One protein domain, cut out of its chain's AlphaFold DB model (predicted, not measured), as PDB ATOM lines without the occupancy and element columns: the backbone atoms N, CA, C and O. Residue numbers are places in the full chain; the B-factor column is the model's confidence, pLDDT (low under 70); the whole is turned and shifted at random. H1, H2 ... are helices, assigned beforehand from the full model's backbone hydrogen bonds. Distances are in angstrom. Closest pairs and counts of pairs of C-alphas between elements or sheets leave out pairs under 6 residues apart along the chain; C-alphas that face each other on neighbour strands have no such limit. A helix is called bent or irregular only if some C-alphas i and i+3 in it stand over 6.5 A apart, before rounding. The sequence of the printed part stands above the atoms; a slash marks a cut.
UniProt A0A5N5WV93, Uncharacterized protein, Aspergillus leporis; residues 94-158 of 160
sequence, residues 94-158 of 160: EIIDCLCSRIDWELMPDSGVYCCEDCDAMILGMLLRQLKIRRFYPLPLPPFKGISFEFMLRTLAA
ATOM      1  N   GLU A  94      36.692   7.875 -33.172       96.44
ATOM      2  CA  GLU A  94      37.182   7.121 -34.335       96.44
ATOM      3  C   GLU A  94      36.360   7.399 -35.603       96.44
ATOM      4  O   GLU A  94      36.918   7.633 -36.673       96.44
ATOM      5  N   ILE A  95      35.027   7.436 -35.499       94.62
ATOM      6  CA  ILE A  95      34.173   7.755 -36.652       94.62
ATOM      7  C   ILE A  95      34.379   9.207 -37.101       94.62
ATOM      8  O   ILE A  95      34.441   9.478 -38.303       94.62
ATOM      9  N   ILE A  96      34.454  10.144 -36.155       95.44
ATOM     10  CA  ILE A  96      34.683  11.559 -36.464       95.44
ATOM     11  C   ILE A  96      36.042  11.755 -37.133       95.44
ATOM     12  O   ILE A  96      36.106  12.436 -38.152       95.44
ATOM     13  N   ASP A  97      37.089  11.107 -36.638       95.81
ATOM     14  CA  ASP A  97      38.433  11.166 -37.206       95.81
ATOM     15  C   ASP A  97      38.480  10.574 -38.615       95.81
ATOM     16  O   ASP A  97      39.116  11.148 -39.503       95.81
ATOM     17  N   CYS A  98      37.750   9.482 -38.867       93.62
ATOM     18  CA  CYS A  98      37.572   8.954 -40.219       93.62
ATOM     19  C   CYS A  98      36.875   9.964 -41.145       93.62
ATOM     20  O   CYS A  98      37.288  10.120 -42.294       93.62
ATOM     21  N   LEU A  99      35.838  10.666 -40.673       93.50
ATOM     22  CA  LEU A  99      35.152  11.697 -41.462       93.50
ATOM     23  C   LEU A  99      36.046  12.912 -41.724       93.50
ATOM     24  O   LEU A  99      36.068  13.394 -42.852       93.50
ATOM     25  N   CYS A 100      36.786  13.386 -40.718       93.38
ATOM     26  CA  CYS A 100      37.769  14.462 -40.861       93.38
ATOM     27  C   CYS A 100      38.818  14.086 -41.906       93.38
ATOM     28  O   CYS A 100      38.972  14.787 -42.899       93.38
ATOM     29  N   SER A 101      39.443  12.916 -41.741       92.50
ATOM     30  CA  SER A 101      40.469  12.409 -42.656       92.50
ATOM     31  C   SER A 101      39.938  12.275 -44.084       92.50
ATOM     32  O   SER A 101      40.639  12.587 -45.042       92.50
ATOM     33  N   ARG A 102      38.677  11.851 -44.245       90.00
ATOM     34  CA  ARG A 102      38.021  11.788 -45.553       90.00
ATOM     35  C   ARG A 102      37.797  13.175 -46.153       90.00
ATOM     36  O   ARG A 102      38.001  13.334 -47.346       90.00
ATOM     37  N   ILE A 103      37.362  14.159 -45.367       91.69
ATOM     38  CA  ILE A 103      37.174  15.539 -45.839       91.69
ATOM     39  C   ILE A 103      38.515  16.149 -46.255       91.69
ATOM     40  O   ILE A 103      38.597  16.734 -47.331       91.69
ATOM     41  N   ASP A 104      39.552  15.981 -45.436       89.56
ATOM     42  CA  ASP A 104      40.890  16.515 -45.702       89.56
ATOM     43  C   ASP A 104      41.504  15.884 -46.958       89.56
ATOM     44  O   ASP A 104      42.058  16.592 -47.798       89.56
ATOM     45  N   TRP A 105      41.321  14.572 -47.139       85.44
ATOM     46  CA  TRP A 105      41.728  13.861 -48.351       85.44
ATOM     47  C   TRP A 105      41.070  14.428 -49.617       85.44
ATOM     48  O   TRP A 105      41.731  14.611 -50.631       85.44
ATOM     49  N   GLU A 106      39.773  14.734 -49.564       85.06
ATOM     50  CA  GLU A 106      39.043  15.292 -50.711       85.06
ATOM     51  C   GLU A 106      39.330  16.790 -50.944       85.06
ATOM     52  O   GLU A 106      39.065  17.308 -52.025       85.06
ATOM     53  N   LEU A 107      39.867  17.507 -49.948       83.56
ATOM     54  CA  LEU A 107      40.306  18.903 -50.082       83.56
ATOM     55  C   LEU A 107      41.676  19.031 -50.759       83.56
ATOM     56  O   LEU A 107      41.945  20.042 -51.409       83.56
ATOM     57  N   MET A 108      42.545  18.036 -50.580       77.12
ATOM     58  CA  MET A 108      43.885  17.977 -51.165       77.12
ATOM     59  C   MET A 108      44.153  16.577 -51.733       77.12
ATOM     60  O   MET A 108      45.013  15.865 -51.209       77.12
ATOM     61  N   PRO A 109      43.433  16.155 -52.787       68.62
ATOM     62  CA  PRO A 109      43.724  14.880 -53.414       68.62
ATOM     63  C   PRO A 109      45.119  14.941 -54.043       68.62
ATOM     64  O   PRO A 109      45.448  15.893 -54.759       68.62
ATOM     65  N   ASP A 110      45.934  13.910 -53.813       68.75
ATOM     66  CA  ASP A 110      47.108  13.662 -54.646       68.75
ATOM     67  C   ASP A 110      46.590  13.503 -56.084       68.75
ATOM     68  O   ASP A 110      45.883  12.547 -56.390       68.75
ATOM     69  N   SER A 111      46.839  14.511 -56.922       61.75
ATOM     70  CA  SER A 111      46.234  14.738 -58.244       61.75
ATOM     71  C   SER A 111      45.713  13.479 -58.962       61.75
ATOM     72  O   SER A 111      46.498  12.582 -59.278       61.75
ATOM     73  N   GLY A 112      44.419  13.459 -59.312       57.00
ATOM     74  CA  GLY A 112      43.829  12.429 -60.176       57.00
ATOM     75  C   GLY A 112      43.379  11.141 -59.474       57.00
ATOM     76  O   GLY A 112      43.451  10.075 -60.084       57.00
ATOM     77  N   VAL A 113      42.912  11.216 -58.218       65.88
ATOM     78  CA  VAL A 113      42.300  10.062 -57.521       65.88
ATOM     79  C   VAL A 113      41.037   9.585 -58.250       65.88
ATOM     80  O   VAL A 113      40.813   8.379 -58.376       65.88
ATOM     81  N   TYR A 114      40.226  10.523 -58.750       72.50
ATOM     82  CA  TYR A 114      39.049  10.239 -59.571       72.50
ATOM     83  C   TYR A 114      39.235  10.718 -61.020       72.50
ATOM     84  O   TYR A 114      40.330  10.691 -61.577       72.50
ATOM     85  N   CYS A 115      38.130  11.087 -61.675       78.38
ATOM     86  CA  CYS A 115      38.082  11.355 -63.106       78.38
ATOM     87  C   CYS A 115      38.701  12.714 -63.503       78.38
ATOM     88  O   CYS A 115      39.290  12.823 -64.577       78.38
ATOM     89  N   CYS A 116      38.536  13.739 -62.658       82.06
ATOM     90  CA  CYS A 116      39.009  15.115 -62.831       82.06
ATOM     91  C   CYS A 116      38.784  15.923 -61.537       82.06
ATOM     92  O   CYS A 116      38.044  15.489 -60.657       82.06
ATOM     93  N   GLU A 117      39.337  17.134 -61.458       79.88
ATOM     94  CA  GLU A 117      39.160  18.031 -60.301       79.88
ATOM     95  C   GLU A 117      37.679  18.343 -59.997       79.88
ATOM     96  O   GLU A 117      37.284  18.432 -58.835       79.88
ATOM     97  N   ASP A 118      36.822  18.439 -61.022       83.69
ATOM     98  CA  ASP A 118      35.378  18.645 -60.830       83.69
ATOM     99  C   ASP A 118      34.701  17.426 -60.176       83.69
ATOM    100  O   ASP A 118      33.776  17.584 -59.374       83.69
ATOM    101  N   CYS A 119      35.159  16.207 -60.498       82.94
ATOM    102  CA  CYS A 119      34.714  14.966 -59.855       82.94
ATOM    103  C   CYS A 119      35.090  14.977 -58.360       82.94
ATOM    104  O   CYS A 119      34.241  14.665 -57.520       82.94
ATOM    105  N   ASP A 120      36.319  15.388 -58.033       80.38
ATOM    106  CA  ASP A 120      36.821  15.484 -56.654       80.38
ATOM    107  C   ASP A 120      35.988  16.504 -55.847       80.38
ATOM    108  O   ASP A 120      35.416  16.198 -54.795       80.38
ATOM    109  N   ALA A 121      35.791  17.704 -56.406       85.19
ATOM    110  CA  ALA A 121      34.974  18.749 -55.793       85.19
ATOM    111  C   ALA A 121      33.502  18.329 -55.618       85.19
ATOM    112  O   ALA A 121      32.858  18.679 -54.621       85.19
ATOM    113  N   MET A 122      32.949  17.562 -56.565       89.25
ATOM    114  CA  MET A 122      31.585  17.041 -56.479       89.25
ATOM    115  C   MET A 122      31.430  16.046 -55.324       89.25
ATOM    116  O   MET A 122      30.448  16.138 -54.582       89.25
ATOM    117  N   ILE A 123      32.377  15.121 -55.141       87.50
ATOM    118  CA  ILE A 123      32.349  14.136 -54.049       87.50
ATOM    119  C   ILE A 123      32.418  14.842 -52.695       87.50
ATOM    120  O   ILE A 123      31.563  14.594 -51.835       87.50
ATOM    121  N   LEU A 124      33.350  15.785 -52.531       90.25
ATOM    122  CA  LEU A 124      33.440  16.613 -51.328       90.25
ATOM    123  C   LEU A 124      32.131  17.372 -51.069       90.25
ATOM    124  O   LEU A 124      31.591  17.351 -49.959       90.25
ATOM    125  N   GLY A 125      31.580  18.013 -52.103       92.19
ATOM    126  CA  GLY A 125      30.326  18.755 -52.019       92.19
ATOM    127  C   GLY A 125      29.143  17.876 -51.605       92.19
ATOM    128  O   GLY A 125      28.338  18.283 -50.762       92.19
ATOM    129  N   MET A 126      29.046  16.657 -52.144       91.81
ATOM    130  CA  MET A 126      28.027  15.684 -51.749       91.81
ATOM    131  C   MET A 126      28.195  15.253 -50.292       91.81
ATOM    132  O   MET A 126      27.214  15.287 -49.543       91.81
ATOM    133  N   LEU A 127      29.415  14.918 -49.867       91.38
ATOM    134  CA  LEU A 127      29.716  14.514 -48.493       91.38
ATOM    135  C   LEU A 127      29.343  15.614 -47.489       91.38
ATOM    136  O   LEU A 127      28.553  15.382 -46.568       91.38
ATOM    137  N   LEU A 128      29.841  16.837 -47.698       93.81
ATOM    138  CA  LEU A 128      29.551  17.982 -46.833       93.81
ATOM    139  C   LEU A 128      28.057  18.309 -46.808       93.81
ATOM    140  O   LEU A 128      27.502  18.620 -45.750       93.81
ATOM    141  N   ARG A 129      27.369  18.203 -47.952       93.88
ATOM    142  CA  ARG A 129      25.918  18.402 -48.029       93.88
ATOM    143  C   ARG A 129      25.161  17.354 -47.217       93.88
ATOM    144  O   ARG A 129      24.244  17.733 -46.486       93.88
ATOM    145  N   GLN A 130      25.529  16.075 -47.304       91.94
ATOM    146  CA  GLN A 130      24.901  15.007 -46.517       91.94
ATOM    147  C   GLN A 130      25.118  15.212 -45.015       91.94
ATOM    148  O   GLN A 130      24.154  15.173 -44.243       91.94
ATOM    149  N   LEU A 131      26.349  15.526 -44.603       92.31
ATOM    150  CA  LEU A 131      26.667  15.845 -43.209       92.31
ATOM    151  C   LEU A 131      25.864  17.057 -42.712       92.31
ATOM    152  O   LEU A 131      25.309  17.027 -41.613       92.31
ATOM    153  N   LYS A 132      25.721  18.104 -43.535       93.38
ATOM    154  CA  LYS A 132      24.960  19.313 -43.187       93.38
ATOM    155  C   LYS A 132      23.457  19.058 -43.064       93.38
ATOM    156  O   LYS A 132      22.857  19.490 -42.083       93.38
ATOM    157  N   ILE A 133      22.848  18.336 -44.010       92.44
ATOM    158  CA  ILE A 133      21.413  17.980 -43.968       92.44
ATOM    159  C   ILE A 133      21.089  17.199 -42.690       92.44
ATOM    160  O   ILE A 133      20.043  17.407 -42.077       92.44
ATOM    161  N   ARG A 134      22.017  16.346 -42.252       89.12
ATOM    162  CA  ARG A 134      21.876  15.513 -41.053       89.12
ATOM    163  C   ARG A 134      22.368  16.190 -39.769       89.12
ATOM    164  O   ARG A 134      22.357  15.556 -38.722       89.12
ATOM    165  N   ARG A 135      22.752  17.474 -39.832       89.00
ATOM    166  CA  ARG A 135      23.258  18.289 -38.708       89.00
ATOM    167  C   ARG A 135      24.523  17.737 -38.035       89.00
ATOM    168  O   ARG A 135      24.761  18.008 -36.864       89.00
ATOM    169  N   PHE A 136      25.336  17.002 -38.787       88.62
ATOM    170  CA  PHE A 136      26.666  16.552 -38.374       88.62
ATOM    171  C   PHE A 136      27.778  17.498 -38.811       88.62
ATOM    172  O   PHE A 136      28.902  17.295 -38.390       88.62
ATOM    173  N   TYR A 137      27.501  18.491 -39.661       90.56
ATOM    174  CA  TYR A 137      28.479  19.521 -40.017       90.56
ATOM    175  C   TYR A 137      28.120  20.869 -39.361       90.56
ATOM    176  O   TYR A 137      26.978  21.316 -39.541       90.56
ATOM    177  N   PRO A 138      29.052  21.547 -38.658       91.94
ATOM    178  CA  PRO A 138      30.436  21.125 -38.394       91.94
ATOM    179  C   PRO A 138      30.495  19.854 -37.536       91.94
ATOM    180  O   PRO A 138      29.577  19.605 -36.754       91.94
ATOM    181  N   LEU A 139      31.554  19.053 -37.722       92.81
ATOM    182  CA  LEU A 139      31.716  17.781 -37.011       92.81
ATOM    183  C   LEU A 139      31.684  18.013 -35.491       92.81
ATOM    184  O   LEU A 139      32.287  18.978 -35.009       92.81
ATOM    185  N   PRO A 140      30.941  17.187 -34.730       93.06
ATOM    186  CA  PRO A 140      30.813  17.365 -33.293       93.06
ATOM    187  C   PRO A 140      32.170  17.196 -32.607       93.06
ATOM    188  O   PRO A 140      33.008  16.412 -33.043       93.06
ATOM    189  N   LEU A 141      32.353  17.908 -31.497       93.38
ATOM    190  CA  LEU A 141      33.555  17.846 -30.671       93.38
ATOM    191  C   LEU A 141      33.269  17.094 -29.359       93.38
ATOM    192  O   LEU A 141      32.120  17.075 -28.890       93.38
ATOM    193  N   PRO A 142      34.291  16.483 -28.734       93.06
ATOM    194  CA  PRO A 142      34.153  15.928 -27.395       93.06
ATOM    195  C   PRO A 142      33.687  17.022 -26.412       93.06
ATOM    196  O   PRO A 142      34.083  18.184 -26.548       93.06
ATOM    197  N   PRO A 143      32.837  16.697 -25.419       93.50
ATOM    198  CA  PRO A 143      32.490  15.347 -24.969       93.50
ATOM    199  C   PRO A 143      31.221  14.728 -25.607       93.50
ATOM    200  O   PRO A 143      30.446  14.103 -24.885       93.50
ATOM    201  N   PHE A 144      30.960  14.892 -26.914       94.69
ATOM    202  CA  PHE A 144      29.912  14.187 -27.698       94.69
ATOM    203  C   PHE A 144      28.564  13.975 -26.970       94.69
ATOM    204  O   PHE A 144      27.924  12.923 -27.078       94.69
ATOM    205  N   LYS A 145      28.144  14.961 -26.166       92.94
ATOM    206  CA  LYS A 145      26.923  14.879 -25.359       92.94
ATOM    207  C   LYS A 145      25.709  14.957 -26.273       92.94
ATOM    208  O   LYS A 145      25.671  15.765 -27.195       92.94
ATOM    209  N   GLY A 146      24.706  14.132 -25.996       93.25
ATOM    210  CA  GLY A 146      23.505  14.019 -26.824       93.25
ATOM    211  C   GLY A 146      23.680  13.133 -28.062       93.25
ATOM    212  O   GLY A 146      22.712  12.934 -28.788       93.25
ATOM    213  N   ILE A 147      24.873  12.575 -28.300       93.56
ATOM    214  CA  ILE A 147      25.176  11.755 -29.478       93.56
ATOM    215  C   ILE A 147      25.511  10.338 -29.020       93.56
ATOM    216  O   ILE A 147      26.414  10.141 -28.208       93.56
ATOM    217  N   SER A 148      24.792   9.349 -29.548       95.25
ATOM    218  CA  SER A 148      25.141   7.938 -29.375       95.25
ATOM    219  C   SER A 148      25.872   7.406 -30.603       95.25
ATOM    220  O   SER A 148      25.660   7.865 -31.730       95.25
ATOM    221  N   PHE A 149      26.714   6.400 -30.390       95.62
ATOM    222  CA  PHE A 149      27.420   5.711 -31.468       95.62
ATOM    223  C   PHE A 149      26.442   5.077 -32.472       95.62
ATOM    224  O   PHE A 149      26.614   5.178 -33.684       95.62
ATOM    225  N   GLU A 150      25.354   4.483 -31.977       94.75
ATOM    226  CA  GLU A 150      24.299   3.890 -32.800       94.75
ATOM    227  C   GLU A 150      23.604   4.932 -33.694       94.75
ATOM    228  O   GLU A 150      23.344   4.667 -34.869       94.75
ATOM    229  N   PHE A 151      23.333   6.134 -33.172       91.94
ATOM    230  CA  PHE A 151      22.776   7.234 -33.963       91.94
ATOM    231  C   PHE A 151      23.727   7.661 -35.089       91.94
ATOM    232  O   PHE A 151      23.289   7.882 -36.222       91.94
ATOM    233  N   MET A 152      25.029   7.724 -34.801       91.38
ATOM    234  CA  MET A 152      26.051   8.067 -35.786       91.38
ATOM    235  C   MET A 152      26.149   7.012 -36.894       91.38
ATOM    236  O   MET A 152      26.063   7.357 -38.071       91.38
ATOM    237  N   LEU A 153      26.207   5.722 -36.545       92.62
ATOM    238  CA  LEU A 153      26.228   4.643 -37.536       92.62
ATOM    239  C   LEU A 153      24.998   4.654 -38.446       92.62
ATOM    240  O   LEU A 153      25.136   4.554 -39.661       92.62
ATOM    241  N   ARG A 154      23.794   4.811 -37.884       91.19
ATOM    242  CA  ARG A 154      22.554   4.873 -38.682       91.19
ATOM    243  C   ARG A 154      22.521   6.077 -39.610       91.19
ATOM    244  O   ARG A 154      21.993   5.997 -40.714       91.19
ATOM    245  N   THR A 155      23.074   7.194 -39.154       88.19
ATOM    246  CA  THR A 155      23.190   8.405 -39.960       88.19
ATOM    247  C   THR A 155      24.085   8.158 -41.168       88.19
ATOM    248  O   THR A 155      23.679   8.486 -42.283       88.19
ATOM    249  N   LEU A 156      25.269   7.583 -40.948       87.81
ATOM    250  CA  LEU A 156      26.258   7.332 -41.995       87.81
ATOM    251  C   LEU A 156      25.834   6.214 -42.950       87.81
ATOM    252  O   LEU A 156      26.015   6.345 -44.152       87.81
ATOM    253  N   ALA A 157      25.185   5.162 -42.449       88.38
ATOM    254  CA  ALA A 157      24.665   4.067 -43.273       88.38
ATOM    255  C   ALA A 157      23.568   4.503 -44.260       88.38
ATOM    256  O   ALA A 157      23.237   3.767 -45.181       88.38
ATOM    257  N   ALA A 158      22.979   5.681 -44.055       83.75
ATOM    258  CA  ALA A 158      21.970   6.244 -44.941       83.75
ATOM    259  C   ALA A 158      22.560   7.259 -45.942       83.75
ATOM    260  O   ALA A 158      21.810   8.034 -46.544       83.75
TER     261      ALA A 158
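AT A GLANCE: This is residues 94 to 158 of the 160 residues of an uncharacterized protein of Aspergillus leporis (UniProt A0A5N5WV93). Two helices, H1 and H2, make a helical hairpin shaped like a narrow V, in contact toward the end where their link joins them and spreading toward the other end. Beyond that spread end a long loop, residues 134 to 148, swings away from H2 and folds back into a short third helix, H3, which sits near H1 and apart from H2; residues 142 to 148 of the loop stick out. The printed part has 65 residues with three named helices, H1, H2 and H3 in that order along the chain, no named strand, and the class all helix. It is only just loose, close to compact, with a radius of gyration of the C-alphas of 13.1 A, and it spans 39 by 19 by 17 A.

IN THESE COORDINATES: Begin with H2, the longest helix, residues 117 to 133. Find C-alpha 117, of Glu 117, at (39.160, 18.031, -60.301); from there the helix runs 24.1 A to C-alpha 133, of Ile 133, at (21.413, 17.980, -43.968). As you read down H2, x falls while z rises, and y at the two ends is nearly unchanged. Now go back to the first printed residue, Glu 94, with its C-alpha at (37.182, 7.121, -34.335): here H1, residues 94 to 107, begins, and it runs 19.9 A to the C-alpha of Leu 107. Along H1, z falls from its first C-alpha to its last, while along H2 it rises. Last, look at H3, residues 149 to 156, which runs from Phe 149 to Leu 156; its first and last C-alphas are 10.7 A apart, and C-alpha 156 is at (26.258, 7.332, -41.995). No helix is bent.

HOW THE PARTS SIT: Start from H2 and look for H1: the two touch, with 8 pairs of C-alphas within 8 A. The closest C-alphas of the two helices are those of Glu 106 and Leu 124, 5.8 A apart. H1 touches H2 with residues 103 to 107 alone, and H2 touches H1 with residues 120 to 127 alone. Their centres are 12.5 A apart. The two helices run opposite ways at a steep tilt of 36 degrees, only just steep, and they form a helical hairpin. From H1, go on to H3: the two are near each other, with 6 pairs of C-alphas within 10 A but no pair within 8 A. H3 touches no helix. H2 and H3 follow each other in the chain, yet they are apart, with no C-alpha of the one within 8 A of the other. When you check the backbone N and O atoms, you will find each O i to N i+4 pair within hydrogen-bond range in H1, H2 and H3.

THE WHOLE: In outline the printed part is a rod, and its two C-alphas farthest apart are those of Cys 115 and Lys 145, at 39.5 A. Cys 115 lies in the short link of 9 residues between H1 and H2, and Lys 145 lies in the long link of 15 residues between H2 and H3. Look at residues 142 to 148 of that long link: they stand free, with no C-alpha 8 or more residues away along the chain within 10 A. The first and last printed C-alphas, those of Glu 94 and Ala 158, are 18.6 A apart. The printed part has no cut. In the B-factor column the mean pLDDT of the printed part is 87.9, and the values under 70 are at residues 109 to 113, in the link from H1 to H2.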